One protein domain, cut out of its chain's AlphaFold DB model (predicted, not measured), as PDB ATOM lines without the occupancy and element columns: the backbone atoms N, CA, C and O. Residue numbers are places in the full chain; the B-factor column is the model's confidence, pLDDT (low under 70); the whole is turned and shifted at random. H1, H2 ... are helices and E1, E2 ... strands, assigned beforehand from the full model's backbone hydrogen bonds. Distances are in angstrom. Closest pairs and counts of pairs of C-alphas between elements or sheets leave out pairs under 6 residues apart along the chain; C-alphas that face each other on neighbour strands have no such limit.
ATOM      1  N   ASN A  11     -19.498   7.304  15.701       63.09
ATOM      2  CA  ASN A  11     -18.638   8.465  15.468       63.09
ATOM      3  C   ASN A  11     -17.189   8.094  15.879       63.09
ATOM      4  O   ASN A  11     -17.035   7.477  16.936       63.09
ATOM      5  N   PRO A  12     -16.127   8.458  15.133       68.38
ATOM      6  CA  PRO A  12     -14.738   8.142  15.500       68.38
ATOM      7  C   PRO A  12     -14.365   8.524  16.943       68.38
ATOM      8  O   PRO A  12     -13.533   7.876  17.570       68.38
ATOM      9  N   SER A  13     -15.006   9.547  17.516       70.75
ATOM     10  CA  SER A  13     -14.827   9.889  18.934       70.75
ATOM     11  C   SER A  13     -15.425   8.852  19.893       70.75
ATOM     12  O   SER A  13     -14.846   8.600  20.940       70.75
ATOM     13  N   SER A  14     -16.566   8.249  19.554       75.75
ATOM     14  CA  SER A  14     -17.223   7.229  20.384       75.75
ATOM     15  C   SER A  14     -16.571   5.851  20.288       75.75
ATOM     16  O   SER A  14     -16.537   5.148  21.288       75.75
ATOM     17  N   GLU A  15     -15.997   5.491  19.136       82.75
ATOM     18  CA  GLU A  15     -15.192   4.269  18.987       82.75
ATOM     19  C   GLU A  15     -14.003   4.288  19.957       82.75
ATOM     20  O   GLU A  15     -13.848   3.388  20.779       82.75
ATOM     21  N   ARG A  16     -13.255   5.396  19.968       86.81
ATOM     22  CA  ARG A  16     -12.113   5.589  20.869       86.81
ATOM     23  C   ARG A  16     -12.481   5.531  22.355       86.81
ATOM     24  O   ARG A  16     -11.693   5.048  23.161       86.81
ATOM     25  N   ILE A  17     -13.659   6.031  22.736       87.69
ATOM     26  CA  ILE A  17     -14.130   5.978  24.131       87.69
ATOM     27  C   ILE A  17     -14.363   4.526  24.561       87.69
ATOM     28  O   ILE A  17     -13.923   4.134  25.639       87.69
ATOM     29  N   VAL A  18     -15.007   3.724  23.710       87.88
ATOM     30  CA  VAL A  18     -15.285   2.307  23.995       87.88
ATOM     31  C   VAL A  18     -13.990   1.496  24.065       87.88
ATOM     32  O   VAL A  18     -13.833   0.675  24.967       87.88
ATOM     33  N   GLU A  19     -13.039   1.758  23.164       90.50
ATOM     34  CA  GLU A  19     -11.706   1.142  23.210       90.50
ATOM     35  C   GLU A  19     -10.992   1.448  24.530       90.50
ATOM     36  O   GLU A  19     -10.548   0.531  25.216       90.50
ATOM     37  N   LEU A  20     -10.955   2.720  24.944       92.25
ATOM     38  CA  LEU A  20     -10.308   3.128  26.193       92.25
ATOM     39  C   LEU A  20     -10.957   2.491  27.427       92.25
ATOM     40  O   LEU A  20     -10.250   2.058  28.334       92.25
ATOM     41  N   GLN A  21     -12.288   2.399  27.467       92.00
ATOM     42  CA  GLN A  21     -12.997   1.715  28.552       92.00
ATOM     43  C   GLN A  21     -12.648   0.219  28.597       92.00
ATOM     44  O   GLN A  21     -12.363  -0.321  29.669       92.00
ATOM     45  N   SER A  22     -12.604  -0.439  27.433       92.50
ATOM     46  CA  SER A  22     -12.190  -1.839  27.314       92.50
ATOM     47  C   SER A  22     -10.741  -2.048  27.771       92.50
ATOM     48  O   SER A  22     -10.461  -2.998  28.501       92.50
ATOM     49  N   ASP A  23      -9.830  -1.151  27.395       94.25
ATOM     50  CA  ASP A  23      -8.418  -1.212  27.779       94.25
ATOM     51  C   ASP A  23      -8.225  -1.000  29.286       94.25
ATOM     52  O   ASP A  23      -7.458  -1.730  29.917       94.25
ATOM     53  N   ILE A  24      -8.949  -0.053  29.893       93.19
ATOM     54  CA  ILE A  24      -8.949   0.162  31.350       93.19
ATOM     55  C   ILE A  24      -9.441  -1.096  32.073       93.19
ATOM     56  O   ILE A  24      -8.800  -1.550  33.023       93.19
ATOM     57  N   HIS A  25     -10.540  -1.694  31.607       94.31
ATOM     58  CA  HIS A  25     -11.081  -2.924  32.182       94.31
ATOM     59  C   HIS A  25     -10.104  -4.101  32.048       94.31
ATOM     60  O   HIS A  25      -9.837  -4.800  33.028       94.31
ATOM     61  N   ALA A  26      -9.510  -4.291  30.866       93.94
ATOM     62  CA  ALA A  26      -8.489  -5.309  30.644       93.94
ATOM     63  C   ALA A  26      -7.291  -5.099  31.578       93.94
ATOM     64  O   ALA A  26      -6.823  -6.050  32.211       93.94
ATOM     65  N   LYS A  27      -6.841  -3.846  31.736       94.38
ATOM     66  CA  LYS A  27      -5.702  -3.523  32.592       94.38
ATOM     67  C   LYS A  27      -5.989  -3.760  34.069       94.38
ATOM     68  O   LYS A  27      -5.151  -4.325  34.768       94.38
ATOM     69  N   LEU A  28      -7.173  -3.389  34.548       92.44
ATOM     70  CA  LEU A  28      -7.611  -3.722  35.903       92.44
ATOM     71  C   LEU A  28      -7.686  -5.239  36.107       92.44
ATOM     72  O   LEU A  28      -7.238  -5.724  37.141       92.44
ATOM     73  N   GLY A  29      -8.144  -5.998  35.109       91.38
ATOM     74  CA  GLY A  29      -8.138  -7.462  35.142       91.38
ATOM     75  C   GLY A  29      -6.740  -8.065  35.300       91.38
ATOM     76  O   GLY A  29      -6.564  -9.012  36.066       91.38
ATOM     77  N   GLU A  30      -5.730  -7.485  34.648       92.19
ATOM     78  CA  GLU A  30      -4.327  -7.883  34.835       92.19
ATOM     79  C   GLU A  30      -3.806  -7.562  36.242       92.19
ATOM     80  O   GLU A  30      -3.036  -8.337  36.809       92.19
ATOM     81  N   LEU A  31      -4.200  -6.419  36.809       90.88
ATOM     82  CA  LEU A  31      -3.720  -5.956  38.113       90.88
ATOM     83  C   LEU A  31      -4.454  -6.630  39.290       90.88
ATOM     84  O   LEU A  31      -3.879  -6.804  40.366       90.88
ATOM     85  N   MET A  32      -5.705  -7.054  39.099       88.94
ATOM     86  CA  MET A  32      -6.588  -7.614  40.130       88.94
ATOM     87  C   MET A  32      -6.646  -9.154  40.100       88.94
ATOM     88  O   MET A  32      -7.713  -9.753  40.208       88.94
ATOM     89  N   ILE A  33      -5.484  -9.813  40.035       83.69
ATOM     90  CA  ILE A  33      -5.335 -11.279  39.851       83.69
ATOM     91  C   ILE A  33      -6.111 -12.125  40.885       83.69
ATOM     92  O   ILE A  33      -6.517 -13.248  40.599       83.69
ATOM     93  N   ASN A  34      -6.334 -11.598  42.093       82.25
ATOM     94  CA  ASN A  34      -6.998 -12.312  43.194       82.25
ATOM     95  C   ASN A  34      -8.479 -11.933  43.376       82.25
ATOM     96  O   ASN A  34      -9.051 -12.196  44.439       82.25
ATOM     97  N   ARG A  35      -9.088 -11.254  42.402       84.50
ATOM     98  CA  ARG A  35     -10.475 -10.784  42.470       84.50
ATOM     99  C   ARG A  35     -11.347 -11.472  41.431       84.50
ATOM    100  O   ARG A  35     -10.851 -12.024  40.451       84.50
ATOM    101  N   SER A  36     -12.651 -11.506  41.689       87.69
ATOM    102  CA  SER A  36     -13.587 -12.103  40.742       87.69
ATOM    103  C   SER A  36     -13.718 -11.215  39.496       87.69
ATOM    104  O   SER A  36     -13.536 -10.001  39.599       87.69
ATOM    105  N   PRO A  37     -14.084 -11.768  38.325       87.19
ATOM    106  CA  PRO A  37     -14.365 -10.953  37.140       87.19
ATOM    107  C   PRO A  37     -15.439  -9.885  37.390       87.19
ATOM    108  O   PRO A  37     -15.398  -8.820  36.787       87.19
ATOM    109  N   GLN A  38     -16.371 -10.155  38.311       87.12
ATOM    110  CA  GLN A  38     -17.395  -9.195  38.712       87.12
ATOM    111  C   GLN A  38     -16.791  -8.003  39.460       87.12
ATOM    112  O   GLN A  38     -17.162  -6.869  39.189       87.12
ATOM    113  N   ASP A  39     -15.839  -8.244  40.360       89.56
ATOM    114  CA  ASP A  39     -15.157  -7.174  41.093       89.56
ATOM    115  C   ASP A  39     -14.340  -6.290  40.140       89.56
ATOM    116  O   ASP A  39     -14.308  -5.075  40.293       89.56
ATOM    117  N   VAL A  40     -13.695  -6.894  39.135       91.56
ATOM    118  CA  VAL A  40     -12.944  -6.159  38.105       91.56
ATOM    119  C   VAL A  40     -13.872  -5.288  37.266       91.56
ATOM    120  O   VAL A  40     -13.550  -4.129  37.011       91.56
ATOM    121  N   LEU A  41     -15.033  -5.821  36.878       91.44
ATOM    122  CA  LEU A  41     -16.042  -5.070  36.138       91.44
ATOM    123  C   LEU A  41     -16.542  -3.871  36.951       91.44
ATOM    124  O   LEU A  41     -16.506  -2.747  36.461       91.44
ATOM    125  N   VAL A  42     -16.923  -4.096  38.212       90.94
ATOM    126  CA  VAL A  42     -17.395  -3.030  39.110       90.94
ATOM    127  C   VAL A  42     -16.303  -1.980  39.333       90.94
ATOM    128  O   VAL A  42     -16.598  -0.790  39.314       90.94
ATOM    129  N   ALA A  43     -15.041  -2.389  39.495       91.38
ATOM    130  CA  ALA A  43     -13.902  -1.477  39.609       91.38
ATOM    131  C   ALA A  43     -13.685  -0.629  38.359       91.38
ATOM    132  O   ALA A  43     -13.454   0.572  38.477       91.38
ATOM    133  N   ALA A  44     -13.777  -1.231  37.174       91.62
ATOM    134  CA  ALA A  44     -13.630  -0.503  35.924       91.62
ATOM    135  C   ALA A  44     -14.765   0.510  35.740       91.62
ATOM    136  O   ALA A  44     -14.484   1.696  35.570       91.62
ATOM    137  N   GLU A  45     -16.019   0.070  35.866       90.69
ATOM    138  CA  GLU A  45     -17.203   0.927  35.738       90.69
ATOM    139  C   GLU A  45     -17.178   2.084  36.742       90.69
ATOM    140  O   GLU A  45     -17.449   3.231  36.377       90.69
ATOM    141  N   ALA A  46     -16.800   1.806  37.993       90.75
ATOM    142  CA  ALA A  46     -16.691   2.817  39.036       90.75
ATOM    143  C   ALA A  46     -15.560   3.821  38.764       90.75
ATOM    144  O   ALA A  46     -15.731   5.012  39.018       90.75
ATOM    145  N   LEU A  47     -14.426   3.357  38.230       91.81
ATOM    146  CA  LEU A  47     -13.269   4.199  37.939       91.81
ATOM    147  C   LEU A  47     -13.533   5.161  36.775       91.81
ATOM    148  O   LEU A  47     -13.240   6.351  36.884       91.81
ATOM    149  N   HIS A  48     -14.056   4.658  35.652       89.50
ATOM    150  CA  HIS A  48     -14.284   5.504  34.480       89.50
ATOM    151  C   HIS A  48     -15.633   6.234  34.506       89.50
ATOM    152  O   HIS A  48     -15.782   7.241  33.812       89.50
ATOM    153  N   GLY A  49     -16.618   5.747  35.272       87.56
ATOM    154  CA  GLY A  49     -17.909   6.404  35.502       87.56
ATOM    155  C   GLY A  49     -18.690   6.731  34.227       87.56
ATOM    156  O   GLY A  49     -19.296   7.796  34.147       87.56
ATOM    157  N   GLU A  50     -18.592   5.875  33.201       81.50
ATOM    158  CA  GLU A  50     -19.130   6.116  31.843       81.50
ATOM    159  C   GLU A  50     -18.724   7.478  31.233       81.50
ATOM    160  O   GLU A  50     -19.429   8.054  30.400       81.50
ATOM    161  N   SER A  51     -17.578   8.022  31.650       84.88
ATOM    162  CA  SER A  51     -17.098   9.313  31.172       84.88
ATOM    163  C   SER A  51     -16.784   9.275  29.674       84.88
ATOM    164  O   SER A  51     -16.246   8.303  29.143       84.88
ATOM    165  N   ASN A  52     -17.100  10.384  29.003       86.44
ATOM    166  CA  ASN A  52     -16.830  10.611  27.582       86.44
ATOM    167  C   ASN A  52     -15.578  11.483  27.353       86.44
ATOM    168  O   ASN A  52     -15.311  11.904  26.227       86.44
ATOM    169  N   ASP A  53     -14.837  11.806  28.417       89.38
ATOM    170  CA  ASP A  53     -13.629  12.629  28.351       89.38
ATOM    171  C   ASP A  53     -12.408  11.758  28.006       89.38
ATOM    172  O   ASP A  53     -11.903  10.995  28.834       89.38
ATOM    173  N   ILE A  54     -11.955  11.856  26.752       88.56
ATOM    174  CA  ILE A  54     -10.811  11.093  26.230       88.56
ATOM    175  C   ILE A  54      -9.516  11.404  27.009       88.56
ATOM    176  O   ILE A  54      -8.884  10.448  27.458       88.56
ATOM    177  N   PRO A  55      -9.107  12.678  27.217       91.75
ATOM    178  CA  PRO A  55      -7.922  12.997  28.020       91.75
ATOM    179  C   PRO A  55      -7.930  12.378  29.422       91.75
ATOM    180  O   PRO A  55      -6.901  11.894  29.893       91.75
ATOM    181  N   PHE A  56      -9.083  12.378  30.089       92.50
ATOM    182  CA  PHE A  56      -9.247  11.767  31.401       92.50
ATOM    183  C   PHE A  56      -9.059  10.243  31.346       92.50
ATOM    184  O   PHE A  56      -8.263   9.707  32.115       92.50
ATOM    185  N   MET A  57      -9.709   9.550  30.403       90.56
ATOM    186  CA  MET A  57      -9.530   8.102  30.206       90.56
ATOM    187  C   MET A  57      -8.085   7.725  29.868       90.56
ATOM    188  O   MET A  57      -7.547   6.767  30.420       90.56
ATOM    189  N   GLU A  58      -7.432   8.488  28.990       93.38
ATOM    190  CA  GLU A  58      -6.024   8.279  28.649       93.38
ATOM    191  C   GLU A  58      -5.124   8.480  29.876       93.38
ATOM    192  O   GLU A  58      -4.187   7.710  30.078       93.38
ATOM    193  N   SER A  59      -5.432   9.459  30.734       93.50
ATOM    194  CA  SER A  59      -4.727   9.665  32.003       93.50
ATOM    195  C   SER A  59      -4.888   8.474  32.948       93.50
ATOM    196  O   SER A  59      -3.895   8.023  33.516       93.50
ATOM    197  N   LEU A  60      -6.107   7.943  33.096       93.44
ATOM    198  CA  LEU A  60      -6.368   6.758  33.920       93.44
ATOM    199  C   LEU A  60      -5.602   5.543  33.396       93.44
ATOM    200  O   LEU A  60      -4.882   4.886  34.147       93.44
ATOM    201  N   LEU A  61      -5.714   5.262  32.097       94.00
ATOM    202  CA  LEU A  61      -5.035   4.134  31.468       94.00
ATOM    203  C   LEU A  61      -3.509   4.271  31.565       94.00
ATOM    204  O   LEU A  61      -2.808   3.287  31.798       94.00
ATOM    205  N   ASN A  62      -2.979   5.485  31.413       95.69
ATOM    206  CA  ASN A  62      -1.555   5.755  31.563       95.69
ATOM    207  C   ASN A  62      -1.077   5.530  33.006       95.69
ATOM    208  O   ASN A  62      -0.047   4.889  33.209       95.69
ATOM    209  N   ASP A  63      -1.833   5.989  34.005       94.75
ATOM    210  CA  ASP A  63      -1.533   5.729  35.417       94.75
ATOM    211  C   ASP A  63      -1.545   4.225  35.728       94.75
ATOM    212  O   ASP A  63      -0.581   3.698  36.288       94.75
ATOM    213  N   LEU A  64      -2.563   3.496  35.260       93.81
ATOM    214  CA  LEU A  64      -2.651   2.039  35.409       93.81
ATOM    215  C   LEU A  64      -1.502   1.300  34.704       93.81
ATOM    216  O   LEU A  64      -1.040   0.266  35.188       93.81
ATOM    217  N   ASN A  65      -1.015   1.814  33.575       95.12
ATOM    218  CA  ASN A  65       0.107   1.222  32.848       95.12
ATOM    219  C   ASN A  65       1.470   1.510  33.492       95.12
ATOM    220  O   ASN A  65       2.324   0.624  33.497       95.12
ATOM    221  N   ILE A  66       1.685   2.717  34.022       94.38
ATOM    222  CA  ILE A  66       2.969   3.131  34.610       94.38
ATOM    223  C   ILE A  66       3.072   2.701  36.075       94.38
ATOM    224  O   ILE A  66       4.066   2.096  36.474       94.38
ATOM    225  N   ASN A  67       2.058   3.027  36.875       93.25
ATOM    226  CA  ASN A  67       2.080   2.881  38.328       93.25
ATOM    227  C   ASN A  67       1.399   1.587  38.803       93.25
ATOM    228  O   ASN A  67       1.663   1.121  39.916       93.25
ATOM    229  N   GLY A  68       0.564   0.968  37.960       92.00
ATOM    230  CA  GLY A  68      -0.065  -0.322  38.243       92.00
ATOM    231  C   GLY A  68      -0.814  -0.319  39.574       92.00
ATOM    232  O   GLY A  68      -1.593   0.586  39.854       92.00
ATOM    233  N   VAL A  69      -0.530  -1.303  40.435       88.44
ATOM    234  CA  VAL A  69      -1.176  -1.437  41.758       88.44
ATOM    235  C   VAL A  69      -0.872  -0.298  42.742       88.44
ATOM    236  O   VAL A  69      -1.503  -0.217  43.793       88.44
ATOM    237  N   GLN A  70       0.117   0.549  42.447       88.81
ATOM    238  CA  GLN A  70       0.451   1.726  43.256       88.81
ATOM    239  C   GLN A  70      -0.075   3.032  42.650       88.81
ATOM    240  O   GLN A  70       0.144   4.094  43.231       88.81
ATOM    241  N   GLY A  71      -0.742   2.956  41.496       90.06
ATOM    242  CA  GLY A  71      -1.366   4.100  40.846       90.06
ATOM    243  C   GLY A  71      -2.545   4.650  41.639       90.06
ATOM    244  O   GLY A  71      -3.222   3.923  42.374       90.06
ATOM    245  N   GLU A  72      -2.791   5.944  41.471       90.69
ATOM    246  CA  GLU A  72      -3.958   6.616  42.041       90.69
ATOM    247  C   GLU A  72      -5.238   6.049  41.418       90.69
ATOM    248  O   GLU A  72      -6.152   5.669  42.144       90.69
ATOM    249  N   ALA A  73      -5.236   5.815  40.101       91.56
ATOM    250  CA  ALA A  73      -6.362   5.227  39.386       91.56
ATOM    251  C   ALA A  73      -6.701   3.818  39.897       91.56
ATOM    252  O   ALA A  73      -7.867   3.459  40.025       91.56
ATOM    253  N   PHE A  74      -5.695   3.005  40.235       91.44
ATOM    254  CA  PHE A  74      -5.936   1.667  40.781       91.44
ATOM    255  C   PHE A  74      -6.534   1.717  42.189       91.44
ATOM    256  O   PHE A  74      -7.435   0.945  42.524       91.44
ATOM    257  N   LYS A  75      -6.031   2.625  43.028       90.75
ATOM    258  CA  LYS A  75      -6.532   2.807  44.389       90.75
ATOM    259  C   LYS A  75      -7.962   3.343  44.389       90.75
ATOM    260  O   LYS A  75      -8.787   2.817  45.133       90.75
ATOM    261  N   ASP A  76      -8.248   4.313  43.532       91.06
ATOM    262  CA  ASP A  76      -9.584   4.876  43.364       91.06
ATOM    263  C   ASP A  76     -10.557   3.820  42.840       91.06
ATOM    264  O   ASP A  76     -11.651   3.683  43.380       91.06
ATOM    265  N   ALA A  77     -10.146   2.985  41.879       90.19
ATOM    266  CA  ALA A  77     -10.971   1.880  41.388       90.19
ATOM    267  C   ALA A  77     -11.379   0.919  42.513       90.19
ATOM    268  O   ALA A  77     -12.532   0.504  42.603       90.19
ATOM    269  N   LEU A  78     -10.438   0.577  43.398       89.31
ATOM    270  CA  LEU A  78     -10.690  -0.304  44.537       89.31
ATOM    271  C   LEU A  78     -11.600   0.334  45.594       89.31
ATOM    272  O   LEU A  78     -12.441  -0.366  46.167       89.31
ATOM    273  N   ASP A  79     -11.402   1.619  45.889       88.38
ATOM    274  CA  ASP A  79     -12.166   2.354  46.901       88.38
ATOM    275  C   ASP A  79     -13.604   2.604  46.431       88.38
ATOM    276  O   ASP A  79     -14.559   2.265  47.131       88.38
ATOM    277  N   LEU A  80     -13.765   3.088  45.195       86.94
ATOM    278  CA  LEU A  80     -15.067   3.362  44.584       86.94
ATOM    279  C   LEU A  80     -15.896   2.089  44.390       86.94
ATOM    280  O   LEU A  80     -17.109   2.107  44.590       86.94
ATOM    281  N   ALA A  81     -15.252   0.970  44.054       84.81
ATOM    282  CA  ALA A  81     -15.924  -0.320  43.940       84.81
ATOM    283  C   ALA A  81     -16.247  -0.980  45.288       84.81
ATOM    284  O   ALA A  81     -16.866  -2.044  45.311       84.81
ATOM    285  N   GLY A  82     -15.807  -0.403  46.413       79.00
ATOM    286  CA  GLY A  82     -15.984  -1.007  47.735       79.00
ATOM    287  C   GLY A  82     -15.233  -2.334  47.902       79.00
ATOM    288  O   GLY A  82     -15.600  -3.159  48.735       79.00
ATOM    289  N   ILE A  83     -14.187  -2.560  47.103       76.12
ATOM    290  CA  ILE A  83     -13.365  -3.783  47.126       76.12
ATOM    291  C   ILE A  83     -12.305  -3.702  48.231       76.12
ATOM    292  O   ILE A  83     -11.771  -4.727  48.680       76.12
ATOM    293  N   VAL A  84     -11.995  -2.486  48.689       75.69
ATOM    294  CA  VAL A  84     -11.270  -2.276  49.941       75.69
ATOM    295  C   VAL A  84     -12.238  -2.545  51.098       75.69
ATOM    296  O   VAL A  84     -13.254  -1.859  51.206       75.69
ATOM    297  N   PRO A  85     -11.951  -3.517  51.984       68.06
ATOM    298  CA  PRO A  85     -12.805  -3.769  53.134       68.06
ATOM    299  C   PRO A  85     -12.852  -2.514  54.002       68.06
ATOM    300  O   PRO A  85     -11.826  -2.052  54.513       68.06
ATOM    301  N   SER A  86     -14.048  -1.947  54.152       75.12
ATOM    302  CA  SER A  86     -14.232  -0.769  54.991       75.12
ATOM    303  C   SER A  86     -13.861  -1.105  56.443       75.12
ATOM    304  O   SER A  86     -14.127  -2.217  56.910       75.12
ATOM    305  N   PRO A  87     -13.307  -0.162  57.226       75.69
ATOM    306  CA  PRO A  87     -13.027  -0.401  58.640       75.69
ATOM    307  C   PRO A  87     -14.254  -0.830  59.456       75.69
ATOM    308  O   PRO A  87     -14.090  -1.343  60.555       75.69
ATOM    309  N   LEU A  88     -15.479  -0.628  58.967       81.12
ATOM    310  CA  LEU A  88     -16.690  -1.047  59.665       81.12
ATOM    311  C   LEU A  88     -17.032  -2.527  59.421       81.12
ATOM    312  O   LEU A  88     -17.567  -3.175  60.319       81.12
ATOM    313  N   GLU A  89     -16.666  -3.082  58.261       81.06
ATOM    314  CA  GLU A  89     -16.918  -4.487  57.903       81.06
ATOM    315  C   GLU A  89     -16.321  -5.477  58.912       81.06
ATOM    316  O   GLU A  89     -16.894  -6.537  59.161       81.06
ATOM    317  N   GLN A  90     -15.202  -5.128  59.555       81.94
ATOM    318  CA  GLN A  90     -14.558  -5.986  60.558       81.94
ATOM    319  C   GLN A  90     -15.443  -6.259  61.791       81.94
ATOM    320  O   GLN A  90     -15.184  -7.201  62.540       81.94
ATOM    321  N   PHE A  91     -16.483  -5.445  62.009       90.00
ATOM    322  CA  PHE A  91     -17.435  -5.582  63.113       90.00
ATOM    323  C   PHE A  91     -18.760  -6.233  62.697       90.00
ATOM    324  O   PHE A  91     -19.698  -6.286  63.495       90.00
ATOM    325  N   SER A  92     -18.850  -6.752  61.470       89.19
ATOM    326  CA  SER A  92     -20.039  -7.447  60.984       89.19
ATOM    327  C   SER A  92     -20.348  -8.697  61.816       89.19
ATOM    328  O   SER A  92     -19.500  -9.562  62.059       89.19
ATOM    329  N   ILE A  93     -21.605  -8.808  62.251       91.50
ATOM    330  CA  ILE A  93     -22.099  -9.938  63.041       91.50
ATOM    331  C   ILE A  93     -22.572 -11.023  62.076       91.50
ATOM    332  O   ILE A  93     -23.681 -10.962  61.551       91.50
ATOM    333  N   LEU A  94     -21.719 -12.021  61.850       90.75
ATOM    334  CA  LEU A  94     -22.036 -13.155  60.986       90.75
ATOM    335  C   LEU A  94     -22.532 -14.352  61.818       90.75
ATOM    336  O   LEU A  94     -21.871 -14.717  62.801       90.75
ATOM    337  N   PRO A  95     -23.675 -14.971  61.458       92.69
ATOM    338  CA  PRO A  95     -24.129 -16.215  62.066       92.69
ATOM    339  C   PRO A  95     -23.281 -17.385  61.557       92.69
ATOM    340  O   PRO A  95     -23.291 -17.713  60.375       92.69
ATOM    341  N   LEU A  96     -22.549 -18.024  62.468       92.00
ATOM    342  CA  LEU A  96     -21.746 -19.216  62.200       92.00
ATOM    343  C   LEU A  96     -22.600 -20.485  62.237       92.00
ATOM    344  O   LEU A  96     -22.450 -21.363  61.394       92.00
ATOM    345  N   ILE A  97     -23.498 -20.588  63.222       93.38
ATOM    346  CA  ILE A  97     -24.445 -21.702  63.342       93.38
ATOM    347  C   ILE A  97     -25.839 -21.105  63.510       93.38
ATOM    348  O   ILE A  97     -26.160 -20.632  64.605       93.38
ATOM    349  N   PRO A  98     -26.669 -21.095  62.454       89.19
ATOM    350  CA  PRO A  98     -28.001 -20.535  62.547       89.19
ATOM    351  C   PRO A  98     -28.891 -21.429  63.414       89.19
ATOM    352  O   PRO A  98     -29.050 -22.618  63.140       89.19
ATOM    353  N   MET A  99     -29.471 -20.864  64.470       90.38
ATOM    354  CA  MET A  99     -30.346 -21.586  65.395       90.38
ATOM    355  C   MET A  99     -31.582 -20.745  65.660       90.38
ATOM    356  O   MET A  99     -31.522 -19.747  66.364       90.38
ATOM    357  N   ASN A 100     -32.718 -21.169  65.118       90.12
ATOM    358  CA  ASN A 100     -33.991 -20.485  65.308       90.12
ATOM    359  C   ASN A 100     -34.904 -21.346  66.181       90.12
ATOM    360  O   ASN A 100     -35.176 -22.500  65.848       90.12
ATOM    361  N   ILE A 101     -35.386 -20.791  67.293       90.69
ATOM    362  CA  ILE A 101     -36.340 -21.459  68.187       90.69
ATOM    363  C   ILE A 101     -37.667 -20.709  68.087       90.69
ATOM    364  O   ILE A 101     -37.848 -19.624  68.644       90.69
ATOM    365  N   GLY A 102     -38.610 -21.283  67.340       87.62
ATOM    366  CA  GLY A 102     -39.895 -20.645  67.058       87.62
ATOM    367  C   GLY A 102     -39.719 -19.348  66.264       87.62
ATOM    368  O   GLY A 102     -39.424 -19.391  65.077       87.62
ATOM    369  N   LYS A 103     -39.926 -18.200  66.924       86.44
ATOM    370  CA  LYS A 103     -39.797 -16.850  66.335       86.44
ATOM    371  C   LYS A 103     -38.548 -16.087  66.802       86.44
ATOM    372  O   LYS A 103     -38.407 -14.918  66.464       86.44
ATOM    373  N   MET A 104     -37.698 -16.702  67.624       88.44
ATOM    374  CA  MET A 104     -36.488 -16.075  68.160       88.44
ATOM    375  C   MET A 104     -35.246 -16.631  67.468       88.44
ATOM    376  O   MET A 104     -35.106 -17.851  67.335       88.44
ATOM    377  N   ASP A 105     -34.350 -15.727  67.082       86.88
ATOM    378  CA  ASP A 105     -33.061 -16.050  66.480       86.88
ATOM    379  C   ASP A 105     -31.988 -16.158  67.576       86.88
ATOM    380  O   ASP A 105     -31.642 -15.182  68.242       86.88
ATOM    381  N   PHE A 106     -31.516 -17.381  67.799       90.56
ATOM    382  CA  PHE A 106     -30.465 -17.756  68.747       90.56
ATOM    383  C   PHE A 106     -29.195 -18.212  68.023       90.56
ATOM    384  O   PHE A 106     -28.413 -19.000  68.560       90.56
ATOM    385  N   SER A 107     -28.982 -17.741  66.795       93.75
ATOM    386  CA  SER A 107     -27.808 -18.095  66.008       93.75
ATOM    387  C   SER A 107     -26.506 -17.853  66.770       93.75
ATOM    388  O   SER A 107     -26.291 -16.813  67.395       93.75
ATOM    389  N   PHE A 108     -25.604 -18.826  66.700       94.50
ATOM    390  CA  PHE A 108     -24.254 -18.694  67.225       94.50
ATOM    391  C   PHE A 108     -23.451 -17.806  66.275       94.50
ATOM    392  O   PHE A 108     -23.260 -18.169  65.116       94.50
ATOM    393  N   THR A 109     -23.003 -16.644  66.745       95.06
ATOM    394  CA  THR A 109     -22.340 -15.618  65.920       95.06
ATOM    395  C   THR A 109     -20.865 -15.447  66.292       95.06
ATOM    396  O   THR A 109     -20.408 -15.971  67.312       95.06
ATOM    397  N   ASN A 110     -20.113 -14.680  65.496       94.25
ATOM    398  CA  ASN A 110     -18.714 -14.326  65.789       94.25
ATOM    399  C   ASN A 110     -18.500 -13.818  67.238       94.25
ATOM    400  O   ASN A 110     -17.622 -14.347  67.923       94.25
ATOM    401  N   PRO A 111     -19.309 -12.871  67.769       94.12
ATOM    402  CA  PRO A 111     -19.230 -12.479  69.177       94.12
ATOM    403  C   PRO A 111     -19.407 -13.637  70.166       94.12
ATOM    404  O   PRO A 111     -18.679 -13.707  71.156       94.12
ATOM    405  N   SER A 112     -20.339 -14.561  69.908       94.44
ATOM    406  CA  SER A 112     -20.576 -15.727  70.769       94.44
ATOM    407  C   SER A 112     -19.352 -16.648  70.832       94.44
ATOM    408  O   SER A 112     -19.003 -17.133  71.909       94.44
ATOM    409  N   LEU A 113     -18.654 -16.844  69.707       94.69
ATOM    410  CA  LEU A 113     -17.392 -17.589  69.658       94.69
ATOM    411  C   LEU A 113     -16.308 -16.901  70.490       94.69
ATOM    412  O   LEU A 113     -15.676 -17.549  71.326       94.69
ATOM    413  N   SER A 114     -16.131 -15.591  70.316       95.12
ATOM    414  CA  SER A 114     -15.157 -14.812  71.086       95.12
ATOM    415  C   SER A 114     -15.443 -14.851  72.590       95.12
ATOM    416  O   SER A 114     -14.510 -14.977  73.379       95.12
TER     417      SER A 114
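Overview. This is residues 11 to 114 of the 188 residues of a protein of Cinnamomum micranthum f. kanehirae (UniProt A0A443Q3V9). A cluster of four helices, H1 to H4, makes one end; from it a tail with no named element, residues 81 to 94, leads away, its residues 85 to 90 standing free, to a small arm that begins with E1, folds back on itself near Gly 102 and ends in the short helix H5. In the cluster H1 and H3 run side by side, while H2 and H4 cross each other at a steep tilt. The 104 printed residues hold five named helices and one named strand, in the order H1 H2 H3 H4 E1 H5, mostly helix by class. The whole is extended, with a radius of gyration of the C-alphas of 19.8 A and spans of 64 by 29 by 20 A, the tail and arm adding much of the length.

Along the chain. The longest helix, H1, is residues 12 to 31, 28.8 A from C-alpha 12 at (-14.738, 8.142, 15.500) to C-alpha 31. H2 is residues 37 to 48, 16.7 A; H3 is residues 54 to 66, 18.0 A; H4 is residues 72 to 80, 11.9 A. E1 is residues 95 to 97, and H5 is residues 110 to 114, ending at C-alpha 114 at (-15.157, -14.812, 71.086).

Arrangement. H1 touches H3 at a shallow tilt of 24 degrees, the same way, closest at the C-alphas of Ile 24 and Leu 61, 5.6 A. With residues 21 to 29 alone H1 touches H2, at His 25 and Ala 44, C-alphas 5.1 A apart. H4 touches H2 at Leu 47 and Ala 77, closest C-alphas 4.7 A. In H1 to H5 every O i to N i+4 pair is within hydrogen-bond range. E1 pairs with no named strand; its residues 95 to 97 pair antiparallel with residues 108 to 109.

Size, cuts and confidence. The C-alphas of Pro 12 and Gly 102 are the two farthest apart, 64.2 A. The printed part has no cut; the links H4 to E1 and E1 to H5 are long. Residues 11 to 12 and 85 have pLDDT under 70.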